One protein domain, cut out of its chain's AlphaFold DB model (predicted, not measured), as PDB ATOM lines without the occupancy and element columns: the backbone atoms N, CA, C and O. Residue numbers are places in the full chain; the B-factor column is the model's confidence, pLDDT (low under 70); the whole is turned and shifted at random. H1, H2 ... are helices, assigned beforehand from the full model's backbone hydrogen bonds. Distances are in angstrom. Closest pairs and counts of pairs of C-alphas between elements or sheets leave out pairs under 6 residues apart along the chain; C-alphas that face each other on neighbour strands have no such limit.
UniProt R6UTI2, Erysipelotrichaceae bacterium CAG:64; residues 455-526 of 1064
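What this domain is: This is residues 455 to 526 of the 1064 residues of a protein of Erysipelotrichaceae bacterium CAG:64 (UniProt R6UTI2). A compact cluster of short, mostly crossed helices has H5 in its middle, with H1 and H3 packed on it. H2 and H6 make one end of the cluster, while H4 and the turn after it, residues 500 to 505, make the other. The printed part has 72 residues with six named helices, H1 to H6 in order along it, and no named strand; the class is all helix. The radius of gyration of the C-alphas is 11.7 A, and the spans are 33 by 24 by 18 A.

How they stand to each other: H1, residues 455 to 466, touches H5, residues 507 to 515, about perpendicular at 85 degrees; their closest C-alphas, of Val 461 and Ala 507, are 4.9 A apart. With residues 457 to 458 alone, H1 touches H3, residues 481 to 494, at a steep tilt of 55 degrees, closest at the C-alphas of Leu 458 and Ser 485, 6.9 A. H3 touches H5 at 71 degrees, only just about perpendicular; the closest C-alphas, of Ile 488 and Leu 510, are 6.2 A apart. H2, residues 471 to 479, touches H6, residues 519 to 526, opposite ways at 37 degrees, only just steep, closest at the C-alphas of Ile 472 and Asp 525, 6.4 A. H4, residues 496 to 499, only just touches H5, with 3 pairs of C-alphas within 8 A, the closest being Phe 499 and Leu 510, 6.6 A. In H1, H2, H3, H5 and H6 every O i to N i+4 pair is within hydrogen-bond range; H4 is too short for one.

Where its parts are: H1 begins at C-alpha 455, (200.067, 185.884, 166.111), and is 15.8 A long; H3 is the longest, 19.8 A. H6 ends at C-alpha 526, (208.908, 164.557, 186.241).

The domain as a whole: The C-alphas farthest apart, of Asp 503 and Phe 526, are 34.1 A apart. The printed part has no cut and no long link. Mean pLDDT of the printed part is 78.6; 12 residues are under 70, among them 467 to 469 and 501 to 503.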
ATOM      1  N   GLU A 455     199.379 186.814 167.014       86.94
ATOM      2  CA  GLU A 455     200.067 185.884 166.111       86.94
ATOM      3  C   GLU A 455     201.591 185.961 166.264       86.94
ATOM      4  O   GLU A 455     202.263 184.938 166.286       86.94
ATOM      5  N   TYR A 456     202.168 187.155 166.428       87.31
ATOM      6  CA  TYR A 456     203.608 187.327 166.626       87.31
ATOM      7  C   TYR A 456     204.081 186.742 167.963       87.31
ATOM      8  O   TYR A 456     205.127 186.092 167.998       87.31
ATOM      9  N   VAL A 457     203.316 186.916 169.047       87.94
ATOM     10  CA  VAL A 457     203.629 186.331 170.361       87.94
ATOM     11  C   VAL A 457     203.540 184.806 170.314       87.94
ATOM     12  O   VAL A 457     204.493 184.145 170.727       87.94
ATOM     13  N   LEU A 458     202.452 184.241 169.773       89.81
ATOM     14  CA  LEU A 458     202.293 182.784 169.661       89.81
ATOM     15  C   LEU A 458     203.319 182.175 168.704       89.81
ATOM     16  O   LEU A 458     203.963 181.192 169.054       89.81
ATOM     17  N   ARG A 459     203.583 182.803 167.552       88.62
ATOM     18  CA  ARG A 459     204.632 182.344 166.633       88.62
ATOM     19  C   ARG A 459     206.020 182.414 167.270       88.62
ATOM     20  O   ARG A 459     206.797 181.493 167.075       88.62
ATOM     21  N   SER A 460     206.322 183.435 168.075       87.19
ATOM     22  CA  SER A 460     207.596 183.496 168.816       87.19
ATOM     23  C   SER A 460     207.735 182.347 169.827       87.19
ATOM     24  O   SER A 460     208.841 181.868 170.070       87.19
ATOM     25  N   VAL A 461     206.622 181.897 170.417       87.31
ATOM     26  CA  VAL A 461     206.558 180.742 171.328       87.31
ATOM     27  C   VAL A 461     206.729 179.424 170.571       87.31
ATOM     28  O   VAL A 461     207.569 178.611 170.959       87.31
ATOM     29  N   ASP A 462     206.023 179.244 169.457       86.12
ATOM     30  CA  ASP A 462     206.130 178.060 168.600       86.12
ATOM     31  C   ASP A 462     207.527 177.949 167.944       86.12
ATOM     32  O   ASP A 462     208.111 176.863 167.916       86.12
ATOM     33  N   GLU A 463     208.120 179.061 167.488       85.06
ATOM     34  CA  GLU A 463     209.506 179.138 166.992       85.06
ATOM     35  C   GLU A 463     210.515 178.771 168.097       85.06
ATOM     36  O   GLU A 463     211.432 177.980 167.863       85.06
ATOM     37  N   TYR A 464     210.324 179.285 169.319       83.81
ATOM     38  CA  TYR A 464     211.173 178.961 170.471       83.81
ATOM     39  C   TYR A 464     211.115 177.476 170.854       83.81
ATOM     40  O   TYR A 464     212.152 176.889 171.162       83.81
ATOM     41  N   LEU A 465     209.932 176.855 170.820       82.12
ATOM     42  CA  LEU A 465     209.766 175.422 171.091       82.12
ATOM     43  C   LEU A 465     210.293 174.545 169.947       82.12
ATOM     44  O   LEU A 465     210.831 173.470 170.203       82.12
ATOM     45  N   SER A 466     210.185 175.010 168.701       77.31
ATOM     46  CA  SER A 466     210.705 174.305 167.521       77.31
ATOM     47  C   SER A 466     212.237 174.305 167.456       77.31
ATOM     48  O   SER A 466     212.830 173.357 166.949       77.31
ATOM     49  N   GLY A 467     212.888 175.348 167.980       68.81
ATOM     50  CA  GLY A 467     214.348 175.487 168.019       68.81
ATOM     51  C   GLY A 467     215.040 174.851 169.232       68.81
ATOM     52  O   GLY A 467     216.188 175.201 169.507       68.81
ATOM     53  N   ARG A 468     214.363 173.982 169.997       69.06
ATOM     54  CA  ARG A 468     214.827 173.494 171.307       69.06
ATOM     55  C   ARG A 468     214.849 171.965 171.381       69.06
ATOM     56  O   ARG A 468     213.885 171.313 170.998       69.06
ATOM     57  N   ASP A 469     215.892 171.410 172.001       60.84
ATOM     58  CA  ASP A 469     216.006 169.966 172.298       60.84
ATOM     59  C   ASP A 469     215.091 169.487 173.450       60.84
ATOM     60  O   ASP A 469     215.075 168.309 173.799       60.84
ATOM     61  N   ASP A 470     214.318 170.383 174.074       74.00
ATOM     62  CA  ASP A 470     213.449 170.062 175.213       74.00
ATOM     63  C   ASP A 470     212.076 169.555 174.737       74.00
ATOM     64  O   ASP A 470     211.059 170.249 174.852       74.00
ATOM     65  N   SER A 471     212.063 168.343 174.167       76.94
ATOM     66  CA  SER A 471     210.864 167.706 173.599       76.94
ATOM     67  C   SER A 471     209.689 167.688 174.573       76.94
ATOM     68  O   SER A 471     208.574 167.989 174.182       76.94
ATOM     69  N   ILE A 472     209.940 167.436 175.855       82.31
ATOM     70  CA  ILE A 472     208.909 167.286 176.891       82.31
ATOM     71  C   ILE A 472     208.106 168.577 177.092       82.31
ATOM     72  O   ILE A 472     206.883 168.533 177.212       82.31
ATOM     73  N   MET A 473     208.768 169.740 177.076       79.25
ATOM     74  CA  MET A 473     208.078 171.030 177.182       79.25
ATOM     75  C   MET A 473     207.239 171.330 175.936       79.25
ATOM     76  O   MET A 473     206.121 171.830 176.058       79.25
ATOM     77  N   ARG A 474     207.757 170.999 174.747       84.06
ATOM     78  CA  ARG A 474     207.030 171.128 173.476       84.06
ATOM     79  C   ARG A 474     205.819 170.195 173.433       84.06
ATOM     80  O   ARG A 474     204.729 170.634 173.090       84.06
ATOM     81  N   ASP A 475     205.994 168.939 173.817       83.12
ATOM     82  CA  ASP A 475     204.955 167.916 173.736       83.12
ATOM     83  C   ASP A 475     203.835 168.204 174.761       83.12
ATOM     84  O   ASP A 475     202.656 168.106 174.421       83.12
ATOM     85  N   TYR A 476     204.164 168.691 175.969       85.69
ATOM     86  CA  TYR A 476     203.160 169.206 176.915       85.69
ATOM     87  C   TYR A 476     202.402 170.423 176.372       85.69
ATOM     88  O   TYR A 476     201.181 170.503 176.527       85.69
ATOM     89  N   TYR A 477     203.121 171.366 175.751       85.94
ATOM     90  CA  TYR A 477     202.527 172.561 175.159       85.94
ATOM     91  C   TYR A 477     201.560 172.209 174.028       85.94
ATOM     92  O   TYR A 477     200.439 172.700 174.040       85.94
ATOM     93  N   GLU A 478     201.931 171.314 173.109       85.12
ATOM     94  CA  GLU A 478     201.054 170.890 172.010       85.12
ATOM     95  C   GLU A 478     199.799 170.153 172.513       85.12
ATOM     96  O   GLU A 478     198.706 170.397 172.003       85.12
ATOM     97  N   ILE A 479     199.902 169.325 173.564       86.06
ATOM     98  CA  ILE A 479     198.732 168.662 174.181       86.06
ATOM     99  C   ILE A 479     197.742 169.683 174.776       86.06
ATOM    100  O   ILE A 479     196.531 169.465 174.727       86.06
ATOM    101  N   HIS A 480     198.234 170.799 175.320       85.38
ATOM    102  CA  HIS A 480     197.430 171.808 176.025       85.38
ATOM    103  C   HIS A 480     197.396 173.163 175.293       85.38
ATOM    104  O   HIS A 480     197.179 174.206 175.920       85.38
ATOM    105  N   LYS A 481     197.614 173.158 173.970       86.00
ATOM    106  CA  LYS A 481     197.967 174.354 173.191       86.00
ATOM    107  C   LYS A 481     196.949 175.479 173.298       86.00
ATOM    108  O   LYS A 481     197.342 176.624 173.492       86.00
ATOM    109  N   GLU A 482     195.662 175.154 173.227       79.56
ATOM    110  CA  GLU A 482     194.554 176.112 173.351       79.56
ATOM    111  C   GLU A 482     194.600 176.841 174.706       79.56
ATOM    112  O   GLU A 482     194.758 178.061 174.756       79.56
ATOM    113  N   GLN A 483     194.602 176.085 175.810       84.44
ATOM    114  CA  GLN A 483     194.640 176.628 177.171       84.44
ATOM    115  C   GLN A 483     195.913 177.443 177.446       84.44
ATOM    116  O   GLN A 483     195.842 178.526 178.030       84.44
ATOM    117  N   ILE A 484     197.089 176.941 177.051       84.56
ATOM    118  CA  ILE A 484     198.355 177.638 177.318       84.56
ATOM    119  C   ILE A 484     198.480 178.891 176.439       84.56
ATOM    120  O   ILE A 484     198.941 179.921 176.929       84.56
ATOM    121  N   SER A 485     198.011 178.860 175.187       87.00
ATOM    122  CA  SER A 485     198.001 180.039 174.304       87.00
ATOM    123  C   SER A 485     197.151 181.172 174.880       87.00
ATOM    124  O   SER A 485     197.614 182.314 174.936       87.00
ATOM    125  N   GLU A 486     195.950 180.873 175.389       82.44
ATOM    126  CA  GLU A 486     195.107 181.866 176.071       82.44
ATOM    127  C   GLU A 486     195.820 182.487 177.285       82.44
ATOM    128  O   GLU A 486     195.819 183.709 177.457       82.44
ATOM    129  N   GLN A 487     196.481 181.663 178.106       81.50
ATOM    130  CA  GLN A 487     197.216 182.109 179.295       81.50
ATOM    131  C   GLN A 487     198.455 182.954 178.951       81.50
ATOM    132  O   GLN A 487     198.707 183.975 179.604       81.50
ATOM    133  N   ILE A 488     199.196 182.580 177.902       85.38
ATOM    134  CA  ILE A 488     200.331 183.343 177.362       85.38
ATOM    135  C   ILE A 488     199.863 184.717 176.881       85.38
ATOM    136  O   ILE A 488     200.442 185.727 177.283       85.38
ATOM    137  N   ILE A 489     198.795 184.780 176.081       86.50
ATOM    138  CA  ILE A 489     198.267 186.042 175.542       86.50
ATOM    139  C   ILE A 489     197.690 186.929 176.646       86.50
ATOM    140  O   ILE A 489     197.977 188.128 176.673       86.50
ATOM    141  N   ALA A 490     196.951 186.364 177.603       78.94
ATOM    142  CA  ALA A 490     196.453 187.106 178.758       78.94
ATOM    143  C   ALA A 490     197.602 187.688 179.604       78.94
ATOM    144  O   ALA A 490     197.554 188.860 179.986       78.94
ATOM    145  N   SER A 491     198.655 186.903 179.855       74.81
ATOM    146  CA  SER A 491     199.836 187.340 180.613       74.81
ATOM    147  C   SER A 491     200.633 188.417 179.877       74.81
ATOM    148  O   SER A 491     201.005 189.432 180.474       74.81
ATOM    149  N   TYR A 492     200.859 188.221 178.574       81.88
ATOM    150  CA  TYR A 492     201.549 189.180 177.720       81.88
ATOM    151  C   TYR A 492     200.797 190.516 177.687       81.88
ATOM    152  O   TYR A 492     201.378 191.539 178.035       81.88
ATOM    153  N   ARG A 493     199.487 190.518 177.392       81.44
ATOM    154  CA  ARG A 493     198.667 191.745 177.316       81.44
ATOM    155  C   ARG A 493     198.558 192.500 178.644       81.44
ATOM    156  O   ARG A 493     198.462 193.723 178.629       81.44
ATOM    157  N   GLN A 494     198.597 191.813 179.790       71.88
ATOM    158  CA  GLN A 494     198.598 192.482 181.099       71.88
ATOM    159  C   GLN A 494     199.886 193.279 181.357       71.88
ATOM    160  O   GLN A 494     199.835 194.317 182.016       71.88
ATOM    161  N   THR A 495     201.036 192.806 180.863       68.62
ATOM    162  CA  THR A 495     202.337 193.465 181.069       68.62
ATOM    163  C   THR A 495     203.301 193.275 179.878       68.62
ATOM    164  O   THR A 495     204.332 192.621 180.034       68.62
ATOM    165  N   PRO A 496     203.058 193.855 178.685       74.50
ATOM    166  CA  PRO A 496     203.886 193.580 177.500       74.50
ATOM    167  C   PRO A 496     205.366 193.930 177.706       74.50
ATOM    168  O   PRO A 496     206.259 193.159 177.365       74.50
ATOM    169  N   GLN A 497     205.639 195.040 178.400       69.44
ATOM    170  CA  GLN A 497     206.983 195.504 178.771       69.44
ATOM    171  C   GLN A 497     207.787 194.509 179.628       69.44
ATOM    172  O   GLN A 497     208.999 194.645 179.766       69.44
ATOM    173  N   VAL A 498     207.117 193.529 180.237       60.97
ATOM    174  CA  VAL A 498     207.722 192.463 181.046       60.97
ATOM    175  C   VAL A 498     208.148 191.284 180.157       60.97
ATOM    176  O   VAL A 498     209.023 190.507 180.532       60.97
ATOM    177  N   PHE A 499     207.613 191.158 178.947       72.31
ATOM    178  CA  PHE A 499     207.921 190.063 178.022       72.31
ATOM    179  C   PHE A 499     208.617 190.525 176.741       72.31
ATOM    180  O   PHE A 499     208.842 189.712 175.852       72.31
ATOM    181  N   LEU A 500     209.014 191.794 176.666       73.25
ATOM    182  CA  LEU A 500     209.803 192.349 175.571       73.25
ATOM    183  C   LEU A 500     211.266 192.535 175.983       73.25
ATOM    184  O   LEU A 500     211.568 193.019 177.075       73.25
ATOM    185  N   TYR A 501     212.184 192.192 175.082       68.62
ATOM    186  CA  TYR A 501     213.603 192.510 175.204       68.62
ATOM    187  C   TYR A 501     214.192 192.900 173.846       68.62
ATOM    188  O   TYR A 501     214.051 192.153 172.881       68.62
ATOM    189  N   LYS A 502     214.868 194.063 173.772       69.00
ATOM    190  CA  LYS A 502     215.316 194.679 172.501       69.00
ATOM    191  C   LYS A 502     214.218 194.575 171.428       69.00
ATOM    192  O   LYS A 502     214.453 194.063 170.338       69.00
ATOM    193  N   ASP A 503     213.005 194.967 171.815       65.44
ATOM    194  CA  ASP A 503     211.784 194.971 170.998       65.44
ATOM    195  C   ASP A 503     211.328 193.606 170.427       65.44
ATOM    196  O   ASP A 503     210.425 193.561 169.599       65.44
ATOM    197  N   ASN A 504     211.889 192.488 170.908       76.25
ATOM    198  CA  ASN A 504     211.475 191.123 170.563       76.25
ATOM    199  C   ASN A 504     210.755 190.438 171.735       76.25
ATOM    200  O   ASN A 504     211.058 190.705 172.903       76.25
ATOM    201  N   VAL A 505     209.838 189.516 171.434       82.06
ATOM    202  CA  VAL A 505     209.117 188.723 172.444       82.06
ATOM    203  C   VAL A 505     210.047 187.692 173.085       82.06
ATOM    204  O   VAL A 505     210.601 186.816 172.425       82.06
ATOM    205  N   ASN A 506     210.181 187.754 174.408       81.38
ATOM    206  CA  ASN A 506     210.918 186.786 175.213       81.38
ATOM    207  C   ASN A 506     210.042 185.551 175.488       81.38
ATOM    208  O   ASN A 506     209.511 185.360 176.587       81.38
ATOM    209  N   ALA A 507     209.886 184.722 174.456       81.88
ATOM    210  CA  ALA A 507     209.083 183.501 174.469       81.88
ATOM    211  C   ALA A 507     209.484 182.517 175.581       81.88
ATOM    212  O   ALA A 507     208.613 181.981 176.270       81.88
ATOM    213  N   ALA A 508     210.791 182.356 175.819       74.06
ATOM    214  CA  ALA A 508     211.337 181.542 176.905       74.06
ATOM    215  C   ALA A 508     210.719 181.908 178.263       74.06
ATOM    216  O   ALA A 508     210.346 181.046 179.057       74.06
ATOM    217  N   LEU A 509     210.591 183.210 178.517       71.69
ATOM    218  CA  LEU A 509     210.125 183.756 179.782       71.69
ATOM    219  C   LEU A 509     208.594 183.808 179.886       71.69
ATOM    220  O   LEU A 509     208.069 183.714 180.994       71.69
ATOM    221  N   LEU A 510     207.878 183.906 178.759       77.00
ATOM    222  CA  LEU A 510     206.422 183.715 178.706       77.00
ATOM    223  C   LEU A 510     206.036 182.282 179.088       77.00
ATOM    224  O   LEU A 510     205.261 182.100 180.028       77.00
ATOM    225  N   LEU A 511     206.617 181.288 178.405       79.56
ATOM    226  CA  LEU A 511     206.418 179.865 178.700       79.56
ATOM    227  C   LEU A 511     206.812 179.536 180.139       79.56
ATOM    228  O   LEU A 511     206.055 178.881 180.851       79.56
ATOM    229  N   TYR A 512     207.966 180.035 180.591       72.81
ATOM    230  CA  TYR A 512     208.433 179.790 181.950       72.81
ATOM    231  C   TYR A 512     207.480 180.345 183.017       72.81
ATOM    232  O   TYR A 512     207.208 179.655 183.996       72.81
ATOM    233  N   GLU A 513     206.938 181.558 182.852       69.12
ATOM    234  CA  GLU A 513     205.965 182.104 183.814       69.12
ATOM    235  C   GLU A 513     204.648 181.312 183.850       69.12
ATOM    236  O   GLU A 513     204.070 181.223 184.932       69.12
ATOM    237  N   GLN A 514     204.200 180.709 182.737       79.81
ATOM    238  CA  GLN A 514     203.012 179.837 182.753       79.81
ATOM    239  C   GLN A 514     203.307 178.489 183.423       79.81
ATOM    240  O   GLN A 514     202.614 178.083 184.352       79.81
ATOM    241  N   LEU A 515     204.362 177.805 182.974       76.81
ATOM    242  CA  LEU A 515     204.613 176.400 183.309       76.81
ATOM    243  C   LEU A 515     205.248 176.191 184.692       76.81
ATOM    244  O   LEU A 515     205.133 175.118 185.272       76.81
ATOM    245  N   ARG A 516     205.913 177.204 185.262       66.12
ATOM    246  CA  ARG A 516     206.675 177.072 186.520       66.12
ATOM    247  C   ARG A 516     205.845 176.679 187.745       66.12
ATOM    248  O   ARG A 516     206.366 176.010 188.633       66.12
ATOM    249  N   ASP A 517     204.624 177.192 187.849       58.94
ATOM    250  CA  ASP A 517     203.710 176.925 188.970       58.94
ATOM    251  C   ASP A 517     202.557 175.984 188.561       58.94
ATOM    252  O   ASP A 517     201.674 175.702 189.381       58.94
ATOM    253  N   ASP A 518     202.578 175.481 187.319       76.12
ATOM    254  CA  ASP A 518     201.652 174.474 186.810       76.12
ATOM    255  C   ASP A 518     202.025 173.091 187.367       76.12
ATOM    256  O   ASP A 518     203.050 172.495 187.037       76.12
ATOM    257  N   LYS A 519     201.155 172.576 188.238       74.12
ATOM    258  CA  LYS A 519     201.320 171.267 188.879       74.12
ATOM    259  C   LYS A 519     201.138 170.097 187.921       74.12
ATOM    260  O   LYS A 519     201.607 169.007 188.236       74.12
ATOM    261  N   GLU A 520     200.421 170.279 186.818       77.56
ATOM    262  CA  GLU A 520     200.277 169.233 185.810       77.56
ATOM    263  C   GLU A 520     201.528 169.193 184.926       77.56
ATOM    264  O   GLU A 520     202.039 168.100 184.683       77.56
ATOM    265  N   PHE A 521     202.124 170.349 184.598       82.19
ATOM    266  CA  PHE A 521     203.448 170.396 183.967       82.19
ATOM    267  C   PHE A 521     204.544 169.815 184.870       82.19
ATOM    268  O   PHE A 521     205.309 168.977 184.411       82.19
ATOM    269  N   GLU A 522     204.602 170.184 186.157       76.06
ATOM    270  CA  GLU A 522     205.608 169.660 187.103       76.06
ATOM    271  C   GLU A 522     205.577 168.120 187.173       76.06
ATOM    272  O   GLU A 522     206.625 167.474 187.158       76.06
ATOM    273  N   LYS A 523     204.381 167.511 187.181       77.50
ATOM    274  CA  LYS A 523     204.222 166.048 187.107       77.50
ATOM    275  C   LYS A 523     204.589 165.490 185.735       77.50
ATOM    276  O   LYS A 523     205.214 164.437 185.669       77.50
ATOM    277  N   PHE A 524     204.157 166.142 184.656       82.00
ATOM    278  CA  PHE A 524     204.415 165.690 183.292       82.00
ATOM    279  C   PHE A 524     205.919 165.671 183.010       82.00
ATOM    280  O   PHE A 524     206.434 164.655 182.554       82.00
ATOM    281  N   ASP A 525     206.626 166.741 183.367       81.06
ATOM    282  CA  ASP A 525     208.078 166.865 183.270       81.06
ATOM    283  C   ASP A 525     208.788 165.788 184.104       81.06
ATOM    284  O   ASP A 525     209.637 165.063 183.590       81.06
ATOM    285  N   PHE A 526     208.363 165.594 185.359       79.31
ATOM    286  CA  PHE A 526     208.908 164.557 186.241       79.31
ATOM    287  C   PHE A 526     208.723 163.131 185.695       79.31
ATOM    288  O   PHE A 526     209.612 162.296 185.858       79.31
TER     289      PHE A 526